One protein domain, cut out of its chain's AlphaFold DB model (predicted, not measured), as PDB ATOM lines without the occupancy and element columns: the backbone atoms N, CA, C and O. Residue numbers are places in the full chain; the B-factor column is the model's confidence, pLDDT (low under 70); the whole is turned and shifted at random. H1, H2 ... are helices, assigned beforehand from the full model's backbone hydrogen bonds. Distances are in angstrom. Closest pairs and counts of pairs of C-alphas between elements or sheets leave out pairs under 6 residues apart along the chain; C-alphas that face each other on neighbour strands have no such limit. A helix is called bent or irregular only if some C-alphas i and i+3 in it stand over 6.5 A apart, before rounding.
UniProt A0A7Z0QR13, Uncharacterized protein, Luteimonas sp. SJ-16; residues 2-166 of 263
ATOM      1  N   THR A   2      -9.280 -14.221  25.019       93.25
ATOM      2  CA  THR A   2     -10.684 -13.929  24.646       93.25
ATOM      3  C   THR A   2     -11.148 -14.570  23.334       93.25
ATOM      4  O   THR A   2     -12.230 -15.154  23.284       93.25
ATOM      5  N   ASP A   3     -10.325 -14.528  22.284       95.19
ATOM      6  CA  ASP A   3     -10.687 -15.126  20.992       95.19
ATOM      7  C   ASP A   3     -10.786 -16.654  21.059       95.19
ATOM      8  O   ASP A   3     -11.645 -17.247  20.411       95.19
ATOM      9  N   PHE A   4      -9.966 -17.292  21.903       96.06
ATOM     10  CA  PHE A   4     -10.042 -18.733  22.141       96.06
ATOM     11  C   PHE A   4     -11.383 -19.121  22.771       96.06
ATOM     12  O   PHE A   4     -12.005 -20.079  22.311       96.06
ATOM     13  N   ILE A   5     -11.845 -18.364  23.776       96.12
ATOM     14  CA  ILE A   5     -13.156 -18.593  24.399       96.12
ATOM     15  C   ILE A   5     -14.252 -18.450  23.351       96.12
ATOM     16  O   ILE A   5     -15.001 -19.398  23.127       96.12
ATOM     17  N   ARG A   6     -14.280 -17.317  22.636       95.50
ATOM     18  CA  ARG A   6     -15.296 -17.038  21.610       95.50
ATOM     19  C   ARG A   6     -15.367 -18.145  20.551       95.50
ATOM     20  O   ARG A   6     -16.456 -18.509  20.121       95.50
ATOM     21  N   ALA A   7     -14.221 -18.696  20.147       97.00
ATOM     22  CA  ALA A   7     -14.146 -19.745  19.132       97.00
ATOM     23  C   ALA A   7     -14.703 -21.109  19.584       97.00
ATOM     24  O   ALA A   7     -15.108 -21.909  18.740       97.00
ATOM     25  N   HIS A   8     -14.716 -21.398  20.889       97.94
ATOM     26  CA  HIS A   8     -15.112 -22.711  21.407       97.94
ATOM     27  C   HIS A   8     -16.426 -22.689  22.194       97.94
ATOM     28  O   HIS A   8     -17.094 -23.718  22.251       97.94
ATOM     29  N   GLU A   9     -16.811 -21.553  22.783       96.81
ATOM     30  CA  GLU A   9     -17.925 -21.455  23.737       96.81
ATOM     31  C   GLU A   9     -19.248 -21.902  23.123       96.81
ATOM     32  O   GLU A   9     -19.852 -22.842  23.627       96.81
ATOM     33  N   ALA A  10     -19.617 -21.363  21.959       96.94
ATOM     34  CA  ALA A  10     -20.857 -21.746  21.282       96.94
ATOM     35  C   ALA A  10     -20.927 -23.249  20.944       96.94
ATOM     36  O   ALA A  10     -21.999 -23.849  20.979       96.94
ATOM     37  N   ARG A  11     -19.788 -23.881  20.626       98.12
ATOM     38  CA  ARG A  11     -19.727 -25.325  20.345       98.12
ATOM     39  C   ARG A  11     -19.838 -26.150  21.622       98.12
ATOM     40  O   ARG A  11     -20.542 -27.156  21.625       98.12
ATOM     41  N   ALA A  12     -19.158 -25.733  22.688       97.81
ATOM     42  CA  ALA A  12     -19.256 -26.384  23.988       97.81
ATOM     43  C   ALA A  12     -20.687 -26.293  24.544       97.81
ATOM     44  O   ALA A  12     -21.235 -27.323  24.937       97.81
ATOM     45  N   ASP A  13     -21.313 -25.113  24.454       97.00
ATOM     46  CA  ASP A  13     -22.725 -24.868  24.790       97.00
ATOM     47  C   ASP A  13     -23.672 -25.772  23.982       97.00
ATOM     48  O   ASP A  13     -24.675 -26.255  24.502       97.00
ATOM     49  N   ALA A  14     -23.336 -26.051  22.718       97.50
ATOM     50  CA  ALA A  14     -24.088 -26.959  21.853       97.50
ATOM     51  C   ALA A  14     -23.827 -28.455  22.122       97.50
ATOM     52  O   ALA A  14     -24.346 -29.306  21.400       97.50
ATOM     53  N   GLY A  15     -23.027 -28.801  23.135       97.31
ATOM     54  CA  GLY A  15     -22.770 -30.190  23.508       97.31
ATOM     55  C   GLY A  15     -21.488 -30.801  22.933       97.31
ATOM     56  O   GLY A  15     -21.218 -31.964  23.220       97.31
ATOM     57  N   ASP A  16     -20.676 -30.071  22.155       98.25
ATOM     58  CA  ASP A  16     -19.460 -30.620  21.532       98.25
ATOM     59  C   ASP A  16     -18.413 -30.995  22.602       98.25
ATOM     60  O   ASP A  16     -17.818 -30.107  23.228       98.25
ATOM     61  N   PRO A  17     -18.122 -32.296  22.807       97.88
ATOM     62  CA  PRO A  17     -17.242 -32.734  23.883       97.88
ATOM     63  C   PRO A  17     -15.786 -32.310  23.669       97.88
ATOM     64  O   PRO A  17     -15.059 -32.130  24.644       97.88
ATOM     65  N   LYS A  18     -15.342 -32.110  22.419       98.00
ATOM     66  CA  LYS A  18     -13.978 -31.641  22.128       98.00
ATOM     67  C   LYS A  18     -13.836 -30.161  22.450       98.00
ATOM     68  O   LYS A  18     -12.829 -29.761  23.029       98.00
ATOM     69  N   ALA A  19     -14.842 -29.356  22.104       98.25
ATOM     70  CA  ALA A  19     -14.861 -27.941  22.462       98.25
ATOM     71  C   ALA A  19     -14.964 -27.750  23.984       98.25
ATOM     72  O   ALA A  19     -14.221 -26.946  24.547       98.25
ATOM     73  N   ALA A  20     -15.812 -28.543  24.652       98.38
ATOM     74  CA  ALA A  20     -15.926 -28.546  26.107       98.38
ATOM     75  C   ALA A  20     -14.597 -28.942  26.774       98.38
ATOM     76  O   ALA A  20     -14.141 -28.255  27.684       98.38
ATOM     77  N   ALA A  21     -13.914 -29.978  26.270       98.12
ATOM     78  CA  ALA A  21     -12.594 -30.364  26.767       98.12
ATOM     79  C   ALA A  21     -11.583 -29.221  26.596       98.12
ATOM     80  O   ALA A  21     -10.934 -28.826  27.560       98.12
ATOM     81  N   ALA A  22     -11.482 -28.640  25.397       98.00
ATOM     82  CA  ALA A  22     -10.539 -27.559  25.115       98.00
ATOM     83  C   ALA A  22     -10.751 -26.345  26.037       98.00
ATOM     84  O   ALA A  22      -9.790 -25.844  26.627       98.00
ATOM     85  N   LEU A  23     -12.001 -25.903  26.214       97.50
ATOM     86  CA  LEU A  23     -12.328 -24.811  27.133       97.50
ATOM     87  C   LEU A  23     -12.071 -25.184  28.586       97.50
ATOM     88  O   LEU A  23     -11.395 -24.438  29.287       97.50
ATOM     89  N   GLY A  24     -12.604 -26.317  29.040       97.50
ATOM     90  CA  GLY A  24     -12.495 -26.756  30.426       97.50
ATOM     91  C   GLY A  24     -11.039 -26.901  30.864       97.50
ATOM     92  O   GLY A  24     -10.660 -26.405  31.922       97.50
ATOM     93  N   LEU A  25     -10.195 -27.503  30.018       97.25
ATOM     94  CA  LEU A  25      -8.764 -27.659  30.278       97.25
ATOM     95  C   LEU A  25      -8.042 -26.304  30.328       97.25
ATOM     96  O   LEU A  25      -7.262 -26.065  31.252       97.25
ATOM     97  N   ARG A  26      -8.305 -25.398  29.373       97.25
ATOM     98  CA  ARG A  26      -7.640 -24.083  29.315       97.25
ATOM     99  C   ARG A  26      -8.077 -23.166  30.459       97.25
ATOM    100  O   ARG A  26      -7.226 -22.584  31.127       97.25
ATOM    101  N   LEU A  27      -9.381 -23.062  30.708       96.88
ATOM    102  CA  LEU A  27      -9.935 -22.254  31.799       96.88
ATOM    103  C   LEU A  27      -9.554 -22.831  33.162       96.88
ATOM    104  O   LEU A  27      -9.233 -22.078  34.075       96.88
ATOM    105  N   GLY A  28      -9.520 -24.159  33.289       95.19
ATOM    106  CA  GLY A  28      -9.070 -24.816  34.506       95.19
ATOM    107  C   GLY A  28      -7.590 -24.569  34.810       95.19
ATOM    108  O   GLY A  28      -7.232 -24.288  35.955       95.19
ATOM    109  N   ALA A  29      -6.727 -24.588  33.788       94.81
ATOM    110  CA  ALA A  29      -5.331 -24.181  33.941       94.81
ATOM    111  C   ALA A  29      -5.225 -22.727  34.431       94.81
ATOM    112  O   ALA A  29      -4.510 -22.466  35.396       94.81
ATOM    113  N   CYS A  30      -6.005 -21.808  33.852       96.56
ATOM    114  CA  CYS A  30      -6.040 -20.422  34.313       96.56
ATOM    115  C   CYS A  30      -6.558 -20.263  35.744       96.56
ATOM    116  O   CYS A  30      -5.991 -19.482  36.502       96.56
ATOM    117  N   HIS A  31      -7.581 -21.019  36.148       94.19
ATOM    118  CA  HIS A  31      -8.063 -21.001  37.529       94.19
ATOM    119  C   HIS A  31      -6.932 -21.338  38.511       94.19
ATOM    120  O   HIS A  31      -6.778 -20.683  39.539       94.19
ATOM    121  N   ARG A  32      -6.119 -22.353  38.196       91.56
ATOM    122  CA  ARG A  32      -4.965 -22.720  39.023       91.56
ATOM    123  C   ARG A  32      -3.911 -21.615  39.044       91.56
ATOM    124  O   ARG A  32      -3.427 -21.281  40.117       91.56
ATOM    125  N   VAL A  33      -3.588 -21.039  37.885       94.38
ATOM    126  CA  VAL A  33      -2.606 -19.948  37.774       94.38
ATOM    127  C   VAL A  33      -2.998 -18.763  38.648       94.38
ATOM    128  O   VAL A  33      -2.210 -18.333  39.480       94.38
ATOM    129  N   LEU A  34      -4.240 -18.298  38.529       94.06
ATOM    130  CA  LEU A  34      -4.725 -17.140  39.281       94.06
ATOM    131  C   LEU A  34      -4.832 -17.405  40.790       94.06
ATOM    132  O   LEU A  34      -4.665 -16.483  41.581       94.06
ATOM    133  N   ARG A  35      -5.098 -18.653  41.199       89.69
ATOM    134  CA  ARG A  35      -5.157 -19.041  42.616       89.69
ATOM    135  C   ARG A  35      -3.769 -19.182  43.239       89.69
ATOM    136  O   ARG A  35      -3.550 -18.729  44.358       89.69
ATOM    137  N   ASP A  36      -2.861 -19.863  42.545       89.00
ATOM    138  CA  ASP A  36      -1.599 -20.323  43.128       89.00
ATOM    139  C   ASP A  36      -0.439 -19.351  42.880       89.00
ATOM    140  O   ASP A  36       0.531 -19.393  43.632       89.00
ATOM    141  N   TYR A  37      -0.536 -18.472  41.874       89.75
ATOM    142  CA  TYR A  37       0.561 -17.630  41.389       89.75
ATOM    143  C   TYR A  37       0.167 -16.153  41.282       89.75
ATOM    144  O   TYR A  37       0.213 -15.570  40.203       89.75
ATOM    145  N   ALA A  38      -0.191 -15.528  42.407       92.62
ATOM    146  CA  ALA A  38      -0.286 -14.069  42.456       92.62
ATOM    147  C   ALA A  38       1.057 -13.426  42.024       92.62
ATOM    148  O   ALA A  38       2.109 -14.026  42.289       92.62
ATOM    149  N   PRO A  39       1.066 -12.234  41.394       94.06
ATOM    150  CA  PRO A  39       2.288 -11.607  40.886       94.06
ATOM    151  C   PRO A  39       3.392 -11.481  41.940       94.06
ATOM    152  O   PRO A  39       4.558 -11.749  41.660       94.06
ATOM    153  N   GLU A  40       3.021 -11.167  43.181       95.38
ATOM    154  CA  GLU A  40       3.946 -11.043  44.307       95.38
ATOM    155  C   GLU A  40       4.616 -12.379  44.635       95.38
ATOM    156  O   GLU A  40       5.808 -12.434  44.927       95.38
ATOM    157  N   ARG A  41       3.869 -13.484  44.541       95.19
ATOM    158  CA  ARG A  41       4.413 -14.825  44.758       95.19
ATOM    159  C   ARG A  41       5.328 -15.260  43.619       95.19
ATOM    160  O   ARG A  41       6.352 -15.878  43.889       95.19
ATOM    161  N   LEU A  42       4.980 -14.949  42.370       94.44
ATOM    162  CA  LEU A  42       5.858 -15.219  41.227       94.44
ATOM    163  C   LEU A  42       7.191 -14.481  41.365       94.44
ATOM    164  O   LEU A  42       8.239 -15.073  41.109       94.44
ATOM    165  N   LEU A  43       7.145 -13.219  41.801       96.50
ATOM    166  CA  LEU A  43       8.342 -12.431  42.073       96.50
ATOM    167  C   LEU A  43       9.162 -13.037  43.221       96.50
ATOM    168  O   LEU A  43      10.359 -13.241  43.054       96.50
ATOM    169  N   GLN A  44       8.519 -13.407  44.332       96.50
ATOM    170  CA  GLN A  44       9.206 -14.043  45.460       96.50
ATOM    171  C   GLN A  44       9.885 -15.363  45.059       96.50
ATOM    172  O   GLN A  44      11.045 -15.582  45.391       96.50
ATOM    173  N   GLU A  45       9.197 -16.236  44.312       95.19
ATOM    174  CA  GLU A  45       9.776 -17.497  43.820       95.19
ATOM    175  C   GLU A  45      10.993 -17.244  42.913       95.19
ATOM    176  O   GLU A  45      11.993 -17.958  43.004       95.19
ATOM    177  N   TYR A  46      10.936 -16.216  42.060       96.38
ATOM    178  CA  TYR A  46      12.067 -15.804  41.230       96.38
ATOM    179  C   TYR A  46      13.252 -15.319  42.075       96.38
ATOM    180  O   TYR A  46      14.376 -15.778  41.869       96.38
ATOM    181  N   GLU A  47      13.011 -14.438  43.047       96.75
ATOM    182  CA  GLU A  47      14.042 -13.918  43.952       96.75
ATOM    183  C   GLU A  47      14.708 -15.041  44.758       96.75
ATOM    184  O   GLU A  47      15.939 -15.093  44.844       96.75
ATOM    185  N   ASP A  48      13.918 -15.989  45.266       95.12
ATOM    186  CA  ASP A  48      14.409 -17.161  45.994       95.12
ATOM    187  C   ASP A  48      15.269 -18.069  45.094       95.12
ATOM    188  O   ASP A  48      16.356 -18.503  45.496       95.12
ATOM    189  N   GLU A  49      14.824 -18.344  43.858       94.50
ATOM    190  CA  GLU A  49      15.581 -19.150  42.891       94.50
ATOM    191  C   GLU A  49      16.901 -18.461  42.491       94.50
ATOM    192  O   GLU A  49      17.947 -19.124  42.420       94.50
ATOM    193  N   ILE A  50      16.889 -17.138  42.284       94.31
ATOM    194  CA  ILE A  50      18.089 -16.348  41.988       94.31
ATOM    195  C   ILE A  50      19.052 -16.369  43.177       94.31
ATOM    196  O   ILE A  50      20.217 -16.734  42.994       94.31
ATOM    197  N   ALA A  51      18.581 -16.068  44.390       92.25
ATOM    198  CA  ALA A  51      19.397 -16.060  45.602       92.25
ATOM    199  C   ALA A  51      20.018 -17.435  45.893       92.25
ATOM    200  O   ALA A  51      21.170 -17.529  46.327       92.25
ATOM    201  N   TYR A  52      19.286 -18.521  45.623       88.38
ATOM    202  CA  TYR A  52      19.822 -19.876  45.711       88.38
ATOM    203  C   TYR A  52      20.881 -20.142  44.631       88.38
ATOM    204  O   TYR A  52      21.916 -20.741  44.922       88.38
ATOM    205  N   SER A  53      20.654 -19.693  43.391       87.44
ATOM    206  CA  SER A  53      21.604 -19.886  42.287       87.44
ATOM    207  C   SER A  53      22.946 -19.191  42.534       87.44
ATOM    208  O   SER A  53      23.985 -19.752  42.210       87.44
ATOM    209  N   THR A  54      22.945 -18.029  43.193       85.25
ATOM    210  CA  THR A  54      24.164 -17.261  43.490       85.25
ATOM    211  C   THR A  54      25.046 -17.862  44.585       85.25
ATOM    212  O   THR A  54      26.142 -17.365  44.813       85.25
ATOM    213  N   ARG A  55      24.599 -18.926  45.269       86.56
ATOM    214  CA  ARG A  55      25.391 -19.620  46.303       86.56
ATOM    215  C   ARG A  55      26.372 -20.656  45.739       86.56
ATOM    216  O   ARG A  55      27.091 -21.263  46.523       86.56
ATOM    217  N   GLY A  56      26.364 -20.916  44.429       77.62
ATOM    218  CA  GLY A  56      27.273 -21.872  43.787       77.62
ATOM    219  C   GLY A  56      28.621 -21.258  43.396       77.62
ATOM    220  O   GLY A  56      28.662 -20.117  42.939       77.62
ATOM    221  N   ASP A  57      29.697 -22.043  43.508       77.56
ATOM    222  CA  ASP A  57      31.086 -21.596  43.297       77.56
ATOM    223  C   ASP A  57      31.503 -21.425  41.818       77.56
ATOM    224  O   ASP A  57      32.579 -20.893  41.554       77.56
ATOM    225  N   ASP A  58      30.687 -21.852  40.842       80.56
ATOM    226  CA  ASP A  58      31.013 -21.777  39.405       80.56
ATOM    227  C   ASP A  58      30.226 -20.655  38.689       80.56
ATOM    228  O   ASP A  58      29.024 -20.802  38.431       80.56
ATOM    229  N   PRO A  59      30.886 -19.544  38.302       79.31
ATOM    230  CA  PRO A  59      30.240 -18.417  37.631       79.31
ATOM    231  C   PRO A  59      29.581 -18.767  36.290       79.31
ATOM    232  O   PRO A  59      28.562 -18.171  35.945       79.31
ATOM    233  N   SER A  60      30.127 -19.731  35.540       76.50
ATOM    234  CA  SER A  60      29.621 -20.098  34.211       76.50
ATOM    235  C   SER A  60      28.331 -20.918  34.295       76.50
ATOM    236  O   SER A  60      27.374 -20.685  33.552       76.50
ATOM    237  N   ILE A  61      28.254 -21.824  35.275       76.62
ATOM    238  CA  ILE A  61      27.034 -22.576  35.590       76.62
ATOM    239  C   ILE A  61      25.945 -21.620  36.101       76.62
ATOM    240  O   ILE A  61      24.763 -21.797  35.788       76.62
ATOM    241  N   ASN A  62      26.334 -20.574  36.835       84.31
ATOM    242  CA  ASN A  62      25.406 -19.587  37.378       84.31
ATOM    243  C   ASN A  62      24.723 -18.745  36.282       84.31
ATOM    244  O   ASN A  62      23.543 -18.428  36.427       84.31
ATOM    245  N   GLU A  63      25.392 -18.432  35.168       88.88
ATOM    246  CA  GLU A  63      24.807 -17.633  34.076       88.88
ATOM    247  C   GLU A  63      23.703 -18.382  33.310       88.88
ATOM    248  O   GLU A  63      22.577 -17.888  33.180       88.88
ATOM    249  N   VAL A  64      23.980 -19.614  32.864       90.00
ATOM    250  CA  VAL A  64      22.981 -20.454  32.175       90.00
ATOM    251  C   VAL A  64      21.796 -20.732  33.096       90.00
ATOM    252  O   VAL A  64      20.635 -20.676  32.684       90.00
ATOM    253  N   ARG A  65      22.076 -20.999  34.376       90.06
ATOM    254  CA  ARG A  65      21.037 -21.220  35.378       90.06
ATOM    255  C   ARG A  65      20.161 -19.983  35.572       90.06
ATOM    256  O   ARG A  65      18.942 -20.133  35.559       90.06
ATOM    257  N   ARG A  66      20.748 -18.790  35.702       91.75
ATOM    258  CA  ARG A  66      20.001 -17.526  35.816       91.75
ATOM    259  C   ARG A  66      19.119 -17.270  34.603       91.75
ATOM    260  O   ARG A  66      17.942 -16.986  34.781       91.75
ATOM    261  N   THR A  67      19.648 -17.469  33.398       94.06
ATOM    262  CA  THR A  67      18.880 -17.323  32.150       94.06
ATOM    263  C   THR A  67      17.668 -18.261  32.129       94.06
ATOM    264  O   THR A  67      16.564 -17.868  31.763       94.06
ATOM    265  N   ASN A  68      17.836 -19.507  32.581       94.31
ATOM    266  CA  ASN A  68      16.731 -20.464  32.672       94.31
ATOM    267  C   ASN A  68      15.685 -20.083  33.732       94.31
ATOM    268  O   ASN A  68      14.495 -20.326  33.520       94.31
ATOM    269  N   ILE A  69      16.114 -19.516  34.863       95.44
ATOM    270  CA  ILE A  69      15.217 -19.008  35.912       95.44
ATOM    271  C   ILE A  69      14.411 -17.819  35.372       95.44
ATOM    272  O   ILE A  69      13.188 -17.806  35.490       95.44
ATOM    273  N   GLU A  70      15.073 -16.870  34.709       96.69
ATOM    274  CA  GLU A  70      14.449 -15.692  34.100       96.69
ATOM    275  C   GLU A  70      13.433 -16.071  33.020       96.69
ATOM    276  O   GLU A  70      12.277 -15.664  33.097       96.69
ATOM    277  N   ASN A  71      13.802 -16.944  32.079       97.00
ATOM    278  CA  ASN A  71      12.877 -17.423  31.048       97.00
ATOM    279  C   ASN A  71      11.640 -18.104  31.649       97.00
ATOM    280  O   ASN A  71      10.528 -17.921  31.157       97.00
ATOM    281  N   ARG A  72      11.811 -18.887  32.721       95.81
ATOM    282  CA  ARG A  72      10.688 -19.537  33.410       95.81
ATOM    283  C   ARG A  72       9.792 -18.518  34.110       95.81
ATOM    284  O   ARG A  72       8.574 -18.680  34.074       95.81
ATOM    285  N   PHE A  73      10.377 -17.504  34.745       96.50
ATOM    286  CA  PHE A  73       9.626 -16.414  35.361       96.50
ATOM    287  C   PHE A  73       8.801 -15.661  34.312       96.50
ATOM    288  O   PHE A  73       7.587 -15.571  34.472       96.50
ATOM    289  N   LEU A  74       9.422 -15.238  33.205       97.00
ATOM    290  CA  LEU A  74       8.738 -14.538  32.112       97.00
ATOM    291  C   LEU A  74       7.592 -15.374  31.532       97.00
ATOM    292  O   LEU A  74       6.473 -14.892  31.436       97.00
ATOM    293  N   GLN A  75       7.818 -16.664  31.265       95.81
ATOM    294  CA  GLN A  75       6.759 -17.562  30.786       95.81
ATOM    295  C   GLN A  75       5.580 -17.680  31.763       95.81
ATOM    296  O   GLN A  75       4.430 -17.785  31.336       95.81
ATOM    297  N   ARG A  76       5.843 -17.707  33.075       95.44
ATOM    298  CA  ARG A  76       4.784 -17.772  34.094       95.44
ATOM    299  C   ARG A  76       4.047 -16.441  34.234       95.44
ATOM    300  O   ARG A  76       2.830 -16.472  34.389       95.44
ATOM    301  N   ALA A  77       4.759 -15.317  34.160       96.50
ATOM    302  CA  ALA A  77       4.179 -13.978  34.181       96.50
ATOM    303  C   ALA A  77       3.280 -13.747  32.957       96.50
ATOM    304  O   ALA A  77       2.104 -13.439  33.128       96.50
ATOM    305  N   ASP A  78       3.773 -14.049  31.751       96.44
ATOM    306  CA  ASP A  78       2.983 -13.993  30.516       96.44
ATOM    307  C   ASP A  78       1.729 -14.866  30.624       96.44
ATOM    308  O   ASP A  78       0.633 -14.460  30.238       96.44
ATOM    309  N   HIS A  79       1.863 -16.074  31.187       95.12
ATOM    310  CA  HIS A  79       0.721 -16.962  31.374       95.12
ATOM    311  C   HIS A  79      -0.298 -16.414  32.385       95.12
ATOM    312  O   HIS A  79      -1.503 -16.579  32.175       95.12
ATOM    313  N   TYR A  80       0.164 -15.773  33.462       96.56
ATOM    314  CA  TYR A  80      -0.700 -15.095  34.425       96.56
ATOM    315  C   TYR A  80      -1.454 -13.940  33.766       96.56
ATOM    316  O   TYR A  80      -2.677 -13.876  33.897       96.56
ATOM    317  N   ASP A  81      -0.770 -13.092  33.002       96.38
ATOM    318  CA  ASP A  81      -1.380 -11.968  32.286       96.38
ATOM    319  C   ASP A  81      -2.438 -12.445  31.284       96.38
ATOM    320  O   ASP A  81      -3.551 -11.917  31.229       96.38
ATOM    321  N   ASP A  82      -2.152 -13.533  30.568       95.81
ATOM    322  CA  ASP A  82      -3.095 -14.199  29.669       95.81
ATOM    323  C   ASP A  82      -4.375 -14.674  30.378       95.81
ATOM    324  O   ASP A  82      -5.450 -14.745  29.771       95.81
ATOM    325  N   CYS A  83      -4.261 -15.060  31.648       97.12
ATOM    326  CA  CYS A  83      -5.365 -15.551  32.463       97.12
ATOM    327  C   CYS A  83      -6.070 -14.431  33.240       97.12
ATOM    328  O   CYS A  83      -7.265 -14.551  33.497       97.12
ATOM    329  N   SER A  84      -5.385 -13.340  33.588       96.31
ATOM    330  CA  SER A  84      -5.919 -12.256  34.429       96.31
ATOM    331  C   SER A  84      -7.042 -11.469  33.750       96.31
ATOM    332  O   SER A  84      -7.896 -10.888  34.418       96.31
ATOM    333  N   VAL A  85      -7.119 -11.530  32.417       96.06
ATOM    334  CA  VAL A  85      -8.229 -10.969  31.631       96.06
ATOM    335  C   VAL A  85      -9.545 -11.747  31.788       96.06
ATOM    336  O   VAL A  85     -10.590 -11.310  31.299       96.06
ATOM    337  N   LEU A  86      -9.524 -12.923  32.426       95.62
ATOM    338  CA  LEU A  86     -10.706 -13.756  32.621       95.62
ATOM    339  C   LEU A  86     -11.565 -13.259  33.782       95.62
ATOM    340  O   LEU A  86     -11.124 -13.144  34.921       95.62
ATOM    341  N   THR A  87     -12.852 -13.058  33.509       94.19
ATOM    342  CA  THR A  87     -13.835 -12.800  34.568       94.19
ATOM    343  C   THR A  87     -14.052 -14.031  35.466       94.19
ATOM    344  O   THR A  87     -13.943 -15.170  34.992       94.19
ATOM    345  N   PRO A  88     -14.478 -13.839  36.732       90.12
ATOM    346  CA  PRO A  88     -14.860 -14.943  37.618       90.12
ATOM    347  C   PRO A  88     -15.927 -15.870  37.020       90.12
ATOM    348  O   PRO A  88     -15.925 -17.070  37.280       90.12
ATOM    349  N   HIS A  89     -16.813 -15.331  36.177       90.06
ATOM    350  CA  HIS A  89     -17.820 -16.116  35.469       90.06
ATOM    351  C   HIS A  89     -17.189 -17.151  34.523       90.06
ATOM    352  O   HIS A  89     -17.599 -18.309  34.542       90.06
ATOM    353  N   HIS A  90     -16.164 -16.785  33.743       92.88
ATOM    354  CA  HIS A  90     -15.479 -17.754  32.876       92.88
ATOM    355  C   HIS A  90     -14.832 -18.877  33.689       92.88
ATOM    356  O   HIS A  90     -14.950 -20.048  33.333       92.88
ATOM    357  N   LEU A  91     -14.183 -18.527  34.803       91.19
ATOM    358  CA  LEU A  91     -13.520 -19.497  35.672       91.19
ATOM    359  C   LEU A  91     -14.525 -20.458  36.323       91.19
ATOM    360  O   LEU A  91     -14.272 -21.660  36.364       91.19
ATOM    361  N   ALA A  92     -15.693 -19.963  36.742       87.38
ATOM    362  CA  ALA A  92     -16.757 -20.793  37.312       87.38
ATOM    363  C   ALA A  92     -17.304 -21.825  36.303       87.38
ATOM    364  O   ALA A  92     -17.624 -22.954  36.673       87.38
ATOM    365  N   ARG A  93     -17.351 -21.481  35.008       93.81
ATOM    366  CA  ARG A  93     -17.795 -22.403  33.944       93.81
ATOM    367  C   ARG A  93     -16.778 -23.500  33.609       93.81
ATOM    368  O   ARG A  93     -17.150 -24.477  32.963       93.81
ATOM    369  N   ALA A  94     -15.523 -23.392  34.051       95.81
ATOM    370  CA  ALA A  94     -14.491 -24.386  33.742       95.81
ATOM    371  C   ALA A  94     -14.884 -25.795  34.216       95.81
ATOM    372  O   ALA A  94     -14.791 -26.753  33.447       95.81
ATOM    373  N   ALA A  95     -15.383 -25.916  35.452       94.94
ATOM    374  CA  ALA A  95     -15.823 -27.191  36.018       94.94
ATOM    375  C   ALA A  95     -16.983 -27.808  35.222       94.94
ATOM    376  O   ALA A  95     -17.003 -29.017  35.003       94.94
ATOM    377  N   HIS A  96     -17.909 -26.980  34.732       95.94
ATOM    378  CA  HIS A  96     -19.039 -27.428  33.920       95.94
ATOM    379  C   HIS A  96     -18.582 -28.053  32.588       95.94
ATOM    380  O   HIS A  96     -19.011 -29.152  32.238       95.94
ATOM    381  N   TRP A  97     -17.648 -27.407  31.888       98.00
ATOM    382  CA  TRP A  97     -17.075 -27.914  30.632       98.00
ATOM    383  C   TRP A  97     -16.206 -29.148  30.808       98.00
ATOM    384  O   TRP A  97     -16.295 -30.083  30.008       98.00
ATOM    385  N   LEU A  98     -15.425 -29.190  31.887       98.25
ATOM    386  CA  LEU A  98     -14.693 -30.389  32.271       98.25
ATOM    387  C   LEU A  98     -15.645 -31.551  32.547       98.25
ATOM    388  O   LEU A  98     -15.410 -32.646  32.047       98.25
ATOM    389  N   GLU A  99     -16.744 -31.322  33.271       98.00
ATOM    390  CA  GLU A  99     -17.722 -32.372  33.548       98.00
ATOM    391  C   GLU A  99     -18.353 -32.921  32.263       98.00
ATOM    392  O   GLU A  99     -18.429 -34.135  32.080       98.00
ATOM    393  N   GLN A 100     -18.782 -32.039  31.358       98.25
ATOM    394  CA  GLN A 100     -19.385 -32.434  30.086       98.25
ATOM    395  C   GLN A 100     -18.421 -33.282  29.243       98.25
ATOM    396  O   GLN A 100     -18.795 -34.351  28.759       98.25
ATOM    397  N   ALA A 101     -17.169 -32.845  29.104       98.44
ATOM    398  CA  ALA A 101     -16.150 -33.592  28.374       98.44
ATOM    399  C   ALA A 101     -15.791 -34.924  29.054       98.44
ATOM    400  O   ALA A 101     -15.624 -35.941  28.380       98.44
ATOM    401  N   ALA A 102     -15.708 -34.938  30.383       98.19
ATOM    402  CA  ALA A 102     -15.411 -36.133  31.165       98.19
ATOM    403  C   ALA A 102     -16.517 -37.194  31.045       98.19
ATOM    404  O   ALA A 102     -16.221 -38.381  30.898       98.19
ATOM    405  N   ARG A 103     -17.789 -36.772  31.017       98.19
ATOM    406  CA  ARG A 103     -18.942 -37.649  30.736       98.19
ATOM    407  C   ARG A 103     -18.918 -38.232  29.326       98.19
ATOM    408  O   ARG A 103     -19.401 -39.339  29.128       98.19
ATOM    409  N   ALA A 104     -18.330 -37.516  28.370       98.12
ATOM    410  CA  ALA A 104     -18.092 -38.016  27.020       98.12
ATOM    411  C   ALA A 104     -16.845 -38.923  26.911       98.12
ATOM    412  O   ALA A 104     -16.457 -39.293  25.806       98.12
ATOM    413  N   GLY A 105     -16.210 -39.273  28.036       97.19
ATOM    414  CA  GLY A 105     -15.077 -40.198  28.086       97.19
ATOM    415  C   GLY A 105     -13.712 -39.556  27.839       97.19
ATOM    416  O   GLY A 105     -12.755 -40.276  27.564       97.19
ATOM    417  N   ASN A 106     -13.582 -38.226  27.916       98.12
ATOM    418  CA  ASN A 106     -12.278 -37.574  27.786       98.12
ATOM    419  C   ASN A 106     -11.439 -37.766  29.077       98.12
ATOM    420  O   ASN A 106     -11.825 -37.230  30.121       98.12
ATOM    421  N   PRO A 107     -10.294 -38.480  29.030       96.75
ATOM    422  CA  PRO A 107      -9.518 -38.808  30.229       96.75
ATOM    423  C   PRO A 107      -8.852 -37.578  30.859       96.75
ATOM    424  O   PRO A 107      -8.850 -37.436  32.081       96.75
ATOM    425  N   ASP A 108      -8.358 -36.635  30.053       97.00
ATOM    426  CA  ASP A 108      -7.766 -35.399  30.571       97.00
ATOM    427  C   ASP A 108      -8.807 -34.562  31.322       97.00
ATOM    428  O   ASP A 108      -8.523 -34.003  32.383       97.00
ATOM    429  N   ALA A 109     -10.035 -34.504  30.805       97.94
ATOM    430  CA  ALA A 109     -11.134 -33.805  31.452       97.94
ATOM    431  C   ALA A 109     -11.545 -34.482  32.765       97.94
ATOM    432  O   ALA A 109     -11.789 -33.781  33.743       97.94
ATOM    433  N   GLN A 110     -11.564 -35.818  32.823       98.31
ATOM    434  CA  GLN A 110     -11.812 -36.570  34.060       98.31
ATOM    435  C   GLN A 110     -10.777 -36.224  35.141       98.31
ATOM    436  O   GLN A 110     -11.144 -35.878  36.266       98.31
ATOM    437  N   LEU A 111      -9.488 -36.240  34.783       97.00
ATOM    438  CA  LEU A 111      -8.394 -35.891  35.692       97.00
ATOM    439  C   LEU A 111      -8.470 -34.431  36.150       97.00
ATOM    440  O   LEU A 111      -8.329 -34.138  37.337       97.00
ATOM    441  N   ARG A 112      -8.719 -33.495  35.226       96.06
ATOM    442  CA  ARG A 112      -8.839 -32.072  35.574       96.06
ATOM    443  C   ARG A 112     -10.097 -31.758  36.365       96.06
ATOM    444  O   ARG A 112     -10.050 -30.889  37.230       96.06
ATOM    445  N   PHE A 113     -11.195 -32.471  36.132       97.00
ATOM    446  CA  PHE A 113     -12.389 -32.338  36.955       97.00
ATOM    447  C   PHE A 113     -12.146 -32.826  38.386       97.00
ATOM    448  O   PHE A 113     -12.660 -32.222  39.319       97.00
ATOM    449  N   ALA A 114     -11.329 -33.861  38.595       95.81
ATOM    450  CA  ALA A 114     -10.988 -34.291  39.950       95.81
ATOM    451  C   ALA A 114     -10.219 -33.222  40.751       95.81
ATOM    452  O   ALA A 114     -10.397 -33.113  41.960       95.81
ATOM    453  N   ASP A 115      -9.416 -32.404  40.070       91.62
ATOM    454  CA  ASP A 115      -8.681 -31.291  40.676       91.62
ATOM    455  C   ASP A 115      -9.546 -30.032  40.883       91.62
ATOM    456  O   ASP A 115      -9.471 -29.385  41.924       91.62
ATOM    457  N   LEU A 116     -10.390 -29.682  39.905       92.38
ATOM    458  CA  LEU A 116     -11.071 -28.377  39.857       92.38
ATOM    459  C   LEU A 116     -12.587 -28.432  40.021       92.38
ATOM    460  O   LEU A 116     -13.216 -27.402  40.247       92.38
ATOM    461  N   GLY A 117     -13.197 -29.610  39.919       93.12
ATOM    462  CA  GLY A 117     -14.652 -29.780  39.953       93.12
ATOM    463  C   GLY A 117     -15.287 -29.280  41.250       93.12
ATOM    464  O   GLY A 117     -16.471 -28.936  41.261       93.12
ATOM    465  N   LEU A 118     -14.487 -29.187  42.319       93.94
ATOM    466  CA  LEU A 118     -14.886 -28.682  43.630       93.94
ATOM    467  C   LEU A 118     -14.359 -27.273  43.956       93.94
ATOM    468  O   LEU A 118     -14.558 -26.810  45.075       93.94
ATOM    469  N   ALA A 119     -13.710 -26.578  43.017       90.25
ATOM    470  CA  ALA A 119     -13.060 -25.293  43.291       90.25
ATOM    471  C   ALA A 119     -14.033 -24.191  43.756       90.25
ATOM    472  O   ALA A 119     -13.652 -23.343  44.551       90.25
ATOM    473  N   GLU A 120     -15.299 -24.227  43.323       90.44
ATOM    474  CA  GLU A 120     -16.327 -23.265  43.764       90.44
ATOM    475  C   GLU A 120     -16.850 -23.510  45.191       90.44
ATOM    476  O   GLU A 120     -17.568 -22.676  45.747       90.44
ATOM    477  N   PHE A 121     -16.504 -24.657  45.781       92.62
ATOM    478  CA  PHE A 121     -16.883 -25.058  47.135       92.62
ATOM    479  C   PHE A 121     -15.761 -24.773  48.142       92.62
ATOM    480  O   PHE A 121     -15.585 -25.512  49.102       92.62
ATOM    481  N   ASP A 122     -15.011 -23.694  47.933       89.19
ATOM    482  CA  ASP A 122     -13.834 -23.273  48.712       89.19
ATOM    483  C   ASP A 122     -14.097 -22.891  50.181       89.19
ATOM    484  O   ASP A 122     -13.166 -22.618  50.939       89.19
ATOM    485  N   SER A 123     -15.360 -22.860  50.598       92.81
ATOM    486  CA  SER A 123     -15.790 -22.386  51.910       92.81
ATOM    487  C   SER A 123     -16.986 -23.176  52.426       92.81
ATOM    488  O   SER A 123     -17.798 -23.724  51.671       92.81
ATOM    489  N   ARG A 124     -17.128 -23.213  53.756       93.94
ATOM    490  CA  ARG A 124     -18.238 -23.903  54.423       93.94
ATOM    491  C   ARG A 124     -19.582 -23.340  53.973       93.94
ATOM    492  O   ARG A 124     -20.515 -24.102  53.742       93.94
ATOM    493  N   GLU A 125     -19.679 -22.027  53.814       95.88
ATOM    494  CA  GLU A 125     -20.882 -21.322  53.376       95.88
ATOM    495  C   GLU A 125     -21.299 -21.756  51.966       95.88
ATOM    496  O   GLU A 125     -22.487 -21.974  51.719       95.88
ATOM    497  N   ARG A 126     -20.336 -21.928  51.047       93.75
ATOM    498  CA  ARG A 126     -20.593 -22.429  49.686       93.75
ATOM    499  C   ARG A 126     -21.087 -23.872  49.708       93.75
ATOM    500  O   ARG A 126     -22.090 -24.167  49.063       93.75
ATOM    501  N   ILE A 127     -20.449 -24.741  50.495       95.12
ATOM    502  CA  ILE A 127     -20.870 -26.142  50.660       95.12
ATOM    503  C   ILE A 127     -22.277 -26.229  51.260       95.12
ATOM    504  O   ILE A 127     -23.102 -26.996  50.779       95.12
ATOM    505  N   VAL A 128     -22.579 -25.442  52.296       96.56
ATOM    506  CA  VAL A 128     -23.893 -25.453  52.963       96.56
ATOM    507  C   VAL A 128     -24.999 -24.908  52.057       96.56
ATOM    508  O   VAL A 128     -26.143 -25.342  52.174       96.56
ATOM    509  N   ARG A 129     -24.676 -23.987  51.139       97.44
ATOM    510  CA  ARG A 129     -25.639 -23.460  50.164       97.44
ATOM    511  C   ARG A 129     -26.080 -24.518  49.152       97.44
ATOM    512  O   ARG A 129     -27.255 -24.533  48.800       97.44
ATOM    513  N   ASP A 130     -25.167 -25.381  48.706       96.81
ATOM    514  CA  ASP A 130     -25.480 -26.463  47.767       96.81
ATOM    515  C   ASP A 130     -24.746 -27.779  48.106       96.81
ATOM    516  O   ASP A 130     -23.811 -28.204  47.415       96.81
ATOM    517  N   PRO A 131     -25.159 -28.464  49.189       97.00
ATOM    518  CA  PRO A 131     -24.467 -29.662  49.659       97.00
ATOM    519  C   PRO A 131     -24.671 -30.851  48.718       97.00
ATOM    520  O   PRO A 131     -23.839 -31.761  48.675       97.00
ATOM    521  N   ARG A 132     -25.775 -30.865  47.959       97.75
ATOM    522  CA  ARG A 132     -26.089 -31.946  47.017       97.75
ATOM    523  C   ARG A 132     -25.183 -31.880  45.801       97.75
ATOM    524  O   ARG A 132     -24.652 -32.919  45.409       97.75
ATOM    525  N   GLU A 133     -24.967 -30.693  45.243       96.69
ATOM    526  CA  GLU A 133     -24.061 -30.527  44.111       96.69
ATOM    527  C   GLU A 133     -22.611 -30.826  44.504       96.69
ATOM    528  O   GLU A 133     -21.939 -31.599  43.817       96.69
ATOM    529  N   ALA A 134     -22.153 -30.321  45.656       96.62
ATOM    530  CA  ALA A 134     -20.825 -30.637  46.182       96.62
ATOM    531  C   ALA A 134     -20.624 -32.157  46.332       96.62
ATOM    532  O   ALA A 134     -19.622 -32.716  45.877       96.62
ATOM    533  N   HIS A 135     -21.607 -32.852  46.920       97.06
ATOM    534  CA  HIS A 135     -21.578 -34.307  47.060       97.06
ATOM    535  C   HIS A 135     -21.555 -35.021  45.700       97.06
ATOM    536  O   HIS A 135     -20.737 -35.920  45.498       97.06
ATOM    537  N   ARG A 136     -22.408 -34.607  44.754       97.81
ATOM    538  CA  ARG A 136     -22.489 -35.194  43.410       97.81
ATOM    539  C   ARG A 136     -21.160 -35.075  42.670       97.81
ATOM    540  O   ARG A 136     -20.671 -36.077  42.152       97.81
ATOM    541  N   ARG A 137     -20.558 -33.884  42.635       97.50
ATOM    542  CA  ARG A 137     -19.273 -33.661  41.955       97.50
ATOM    543  C   ARG A 137     -18.140 -34.435  42.607       97.50
ATOM    544  O   ARG A 137     -17.339 -35.041  41.902       97.50
ATOM    545  N   ARG A 138     -18.118 -34.489  43.942       97.69
ATOM    546  CA  ARG A 138     -17.162 -35.306  44.698       97.69
ATOM    547  C   ARG A 138     -17.284 -36.787  44.335       97.69
ATOM    548  O   ARG A 138     -16.269 -37.430  44.089       97.69
ATOM    549  N   ALA A 139     -18.503 -37.325  44.282       98.19
ATOM    550  CA  ALA A 139     -18.742 -38.715  43.902       98.19
ATOM    551  C   ALA A 139     -18.277 -39.005  42.464       98.19
ATOM    552  O   ALA A 139     -17.590 -39.998  42.243       98.19
ATOM    553  N   LEU A 140     -18.577 -38.106  41.522       98.12
ATOM    554  CA  LEU A 140     -18.190 -38.230  40.114       98.12
ATOM    555  C   LEU A 140     -16.666 -38.198  39.914       98.12
ATOM    556  O   LEU A 140     -16.093 -39.054  39.250       98.12
ATOM    557  N   ALA A 141     -15.991 -37.231  40.537       98.06
ATOM    558  CA  ALA A 141     -14.538 -37.127  40.489       98.06
ATOM    559  C   ALA A 141     -13.860 -38.377  41.075       98.06
ATOM    560  O   ALA A 141     -12.903 -38.893  40.500       98.06
ATOM    561  N   ARG A 142     -14.381 -38.903  42.193       98.19
ATOM    562  CA  ARG A 142     -13.876 -40.141  42.809       98.19
ATOM    563  C   ARG A 142     -14.063 -41.355  41.909       98.19
ATOM    564  O   ARG A 142     -13.127 -42.142  41.797       98.19
ATOM    565  N   SER A 143     -15.237 -41.516  41.294       98.44
ATOM    566  CA  SER A 143     -15.494 -42.657  40.413       98.44
ATOM    567  C   SER A 143     -14.562 -42.630  39.206       98.44
ATOM    568  O   SER A 143     -13.918 -43.634  38.930       98.44
ATOM    569  N   TRP A 144     -14.386 -41.471  38.567       98.38
ATOM    570  CA  TRP A 144     -13.469 -41.346  37.435       98.38
ATOM    571  C   TRP A 144     -12.013 -41.610  37.812       98.38
ATOM    572  O   TRP A 144     -11.332 -42.341  37.101       98.38
ATOM    573  N   LEU A 145     -11.528 -41.084  38.945       98.06
ATOM    574  CA  LEU A 145     -10.182 -41.427  39.412       98.06
ATOM    575  C   LEU A 145     -10.036 -42.934  39.640       98.06
ATOM    576  O   LEU A 145      -9.033 -43.510  39.233       98.06
ATOM    577  N   GLN A 146     -11.029 -43.572  40.261       98.19
ATOM    578  CA  GLN A 146     -10.993 -45.006  40.531       98.19
ATOM    579  C   GLN A 146     -10.980 -45.833  39.239       98.19
ATOM    580  O   GLN A 146     -10.150 -46.728  39.111       98.19
ATOM    581  N   GLU A 147     -11.848 -45.519  38.277       97.81
ATOM    582  CA  GLU A 147     -11.906 -46.180  36.966       97.81
ATOM    583  C   GLU A 147     -10.581 -46.033  36.204       97.81
ATOM    584  O   GLU A 147     -10.052 -47.002  35.662       97.81
ATOM    585  N   ARG A 148      -9.995 -44.830  36.206       97.19
ATOM    586  CA  ARG A 148      -8.703 -44.569  35.559       97.19
ATOM    587  C   ARG A 148      -7.552 -45.303  36.248       97.19
ATOM    588  O   ARG A 148      -6.728 -45.901  35.561       97.19
ATOM    589  N   ILE A 149      -7.512 -45.320  37.583       97.75
ATOM    590  CA  ILE A 149      -6.529 -46.109  38.342       97.75
ATOM    591  C   ILE A 149      -6.672 -47.589  37.993       97.75
ATOM    592  O   ILE A 149      -5.668 -48.241  37.743       97.75
ATOM    593  N   GLN A 150      -7.899 -48.110  37.908       96.50
ATOM    594  CA  GLN A 150      -8.148 -49.501  37.523       96.50
ATOM    595  C   GLN A 150      -7.663 -49.834  36.106       96.50
ATOM    596  O   GLN A 150      -7.275 -50.972  35.846       96.50
ATOM    597  N   ALA A 151      -7.638 -48.838  35.221       95.94
ATOM    598  CA  ALA A 151      -7.073 -48.927  33.879       95.94
ATOM    599  C   ALA A 151      -5.542 -48.721  33.826       95.94
ATOM    600  O   ALA A 151      -4.986 -48.620  32.735       95.94
ATOM    601  N   GLY A 152      -4.855 -48.631  34.970       96.38
ATOM    602  CA  GLY A 152      -3.401 -48.451  35.035       96.38
ATOM    603  C   GLY A 152      -2.922 -47.022  34.761       96.38
ATOM    604  O   GLY A 152      -1.763 -46.814  34.408       96.38
ATOM    605  N   ASP A 153      -3.788 -46.017  34.913       96.44
ATOM    606  CA  ASP A 153      -3.425 -44.615  34.695       96.44
ATOM    607  C   ASP A 153      -2.597 -44.034  35.859       96.44
ATOM    608  O   ASP A 153      -3.123 -43.701  36.928       96.44
ATOM    609  N   GLU A 154      -1.287 -43.864  35.638       96.75
ATOM    610  CA  GLU A 154      -0.358 -43.263  36.610       96.75
ATOM    611  C   GLU A 154      -0.778 -41.831  36.998       96.75
ATOM    612  O   GLU A 154      -0.629 -41.424  38.156       96.75
ATOM    613  N   HIS A 155      -1.325 -41.049  36.061       96.75
ATOM    614  CA  HIS A 155      -1.747 -39.675  36.328       96.75
ATOM    615  C   HIS A 155      -2.970 -39.626  37.245       96.75
ATOM    616  O   HIS A 155      -3.037 -38.750  38.112       96.75
ATOM    617  N   ALA A 156      -3.892 -40.581  37.120       97.88
ATOM    618  CA  ALA A 156      -5.027 -40.713  38.032       97.88
ATOM    619  C   ALA A 156      -4.584 -41.088  39.449       97.88
ATOM    620  O   ALA A 156      -5.062 -40.497  40.421       97.88
ATOM    621  N   LEU A 157      -3.620 -42.006  39.576       98.00
ATOM    622  CA  LEU A 157      -3.058 -42.363  40.878       98.00
ATOM    623  C   LEU A 157      -2.362 -41.164  41.534       98.00
ATOM    624  O   LEU A 157      -2.595 -40.884  42.710       98.00
ATOM    625  N   ARG A 158      -1.584 -40.395  40.763       97.31
ATOM    626  CA  ARG A 158      -0.978 -39.143  41.237       97.31
ATOM    627  C   ARG A 158      -2.027 -38.124  41.681       97.31
ATOM    628  O   ARG A 158      -1.855 -37.514  42.734       97.31
ATOM    629  N   ALA A 159      -3.102 -37.945  40.916       95.81
ATOM    630  CA  ALA A 159      -4.189 -37.038  41.281       95.81
ATOM    631  C   ALA A 159      -4.890 -37.483  42.577       95.81
ATOM    632  O   ALA A 159      -5.183 -36.646  43.429       95.81
ATOM    633  N   LYS A 160      -5.095 -38.794  42.779       97.38
ATOM    634  CA  LYS A 160      -5.638 -39.332  44.036       97.38
ATOM    635  C   LYS A 160      -4.712 -39.061  45.225       97.38
ATOM    636  O   LYS A 160      -5.193 -38.593  46.251       97.38
ATOM    637  N   VAL A 161      -3.408 -39.303  45.078       96.69
ATOM    638  CA  VAL A 161      -2.396 -38.995  46.107       96.69
ATOM    639  C   VAL A 161      -2.440 -37.516  46.494       96.69
ATOM    640  O   VAL A 161      -2.565 -37.195  47.670       96.69
ATOM    641  N   GLN A 162      -2.424 -36.615  45.507       93.81
ATOM    642  CA  GLN A 162      -2.537 -35.174  45.754       93.81
ATOM    643  C   GLN A 162      -3.837 -34.822  46.476       93.81
ATOM    644  O   GLN A 162      -3.845 -33.978  47.356       93.81
ATOM    645  N   ALA A 163      -4.941 -35.482  46.143       94.31
ATOM    646  CA  ALA A 163      -6.219 -35.211  46.777       94.31
ATOM    647  C   ALA A 163      -6.351 -35.786  48.206       94.31
ATOM    648  O   ALA A 163      -7.220 -35.338  48.955       94.31
ATOM    649  N   LEU A 164      -5.514 -36.758  48.586       95.19
ATOM    650  CA  LEU A 164      -5.448 -37.340  49.933       95.19
ATOM    651  C   LEU A 164      -4.595 -36.512  50.909       95.19
ATOM    652  O   LEU A 164      -4.715 -36.703  52.118       95.19
ATOM    653  N   ASP A 165      -3.786 -35.567  50.414       89.88
ATOM    654  CA  ASP A 165      -2.890 -34.729  51.231       89.88
ATOM    655  C   ASP A 165      -3.620 -33.726  52.157       89.88
ATOM    656  O   ASP A 165      -2.995 -33.029  52.962       89.88
ATOM    657  N   GLY A 166      -4.951 -33.661  52.058       85.62
ATOM    658  CA  GLY A 166      -5.826 -32.814  52.865       85.62
ATOM    659  C   GLY A 166      -6.048 -31.401  52.319       85.62
ATOM    660  O   GLY A 166      -6.802 -30.643  52.924       85.62
TER     661      GLY A 166
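What this domain is: This is residues 2 to 166 of the 263 residues of an uncharacterized protein of Luteimonas sp. SJ-16 (UniProt A0A7Z0QR13). A long helical hairpin, H3 and H4, reaches out as an arm from a body of helices, and its tip, residues 55 to 60, sticks out. In the body H2, H5 and H6 pack together as a core, with H1 packed on H2 at one side and H8 and H9 packed on H6 at the other, while short H7 sits at the outside, close to H8. H6, H8 and H9 make an up-and-down bundle of three, each running against the one before it in the chain. The printed part has 165 residues with nine named helices, H1 to H9 in order along the chain, and no named strand, and its class is all helix. It is loose, with a radius of gyration of the C-alphas of 18.9 A, and elongated, spanning 56 by 37 by 34 A with the arm making the length.

How they stand to each other: H1, residues 2 to 13, touches H2, residues 17 to 36, and H2 touches H1 with residues 18 to 23 alone; the closest C-alphas, of Ala 12 and Ala 20, are 4.5 A apart. They run opposite ways at a steep tilt of 49 degrees. H3, residues 39 to 53, and H4, residues 59 to 84, form a helical hairpin, opposite ways at a shallow tilt of 9 degrees, with their closest C-alphas, Ser 53 and Asn 62, 6.2 A apart. Residues 79 to 84 of H4 touch residues 30 to 34 of H2, closest at the C-alphas of Cys 30 and Cys 83, 5.3 A. H5, residues 88 to 103, touches H2 with 31 pairs of C-alphas within 8 A, closest at Gly 24 and Ala 94, 4.5 A, at a steep tilt of 46 degrees. H6, residues 107 to 116, forms a helical hairpin with H5, their closest C-alphas, Ala 102 and Gln 110, being 4.6 A apart. H6 also touches residues 21 to 28 of H2, the same way at a shallow tilt of 34 degrees, only just short of steep; the C-alphas of Ala 21 and Ala 109, the closest, are 6.0 A apart. H2 and H6 are the hubs, touching four helices each. H7, residues 124 to 129, is close to but not clearly touching H8, residues 131 to 150, with the C-alphas of Ile 127 and Ala 134 closest at 6.3 A. H8 touches H6 at Ala 114 and Ala 141, whose C-alphas, the closest, are 4.6 A apart, opposite ways at a steep tilt of 42 degrees. H9, residues 154 to 164, forms a helical hairpin with H8, closest at the C-alphas of Leu 145 and Ala 156, 5.4 A. H9 touches H6 the same way at a shallow tilt of 13 degrees, closest at the C-alphas of Leu 111 and Ala 156, 6.3 A. H3 and H9 are apart, for instance, and so are H1 and H8. Every O i to N i+4 pair is within hydrogen-bond range in H2, H3, H6, H7, H8 and H9; in H1 it is 6 of 8, in H4 21 of 22 and in H5 10 of 12.

Where its parts are: H1 begins at C-alpha 2, (-10.684, -13.929, 24.646), and is irregular, C-alphas 7 and 10 being 7.3 A apart. H2 is 27.7 A long from first to last C-alpha and H3 21.1 A. H4, the longest helix, is 36.8 A long and begins at C-alpha 59, (30.240, -18.417, 37.631). H5, 24.1 A long, is only just irregular, with C-alphas 92 and 95 6.6 A apart. H6 is 14.3 A long, H7 8.6 A and H8 28.4 A. H9 ends at C-alpha 164, (-5.448, -37.340, 49.933).

The domain as a whole: The two C-alphas farthest apart, those of Ala 14 and Asp 57, are 59.4 A apart. The printed part has no cut, and no link is long; that from H6 to H7 is short, and the others are tight. The mean pLDDT of the printed part is 94.7, and no printed residue is under 70.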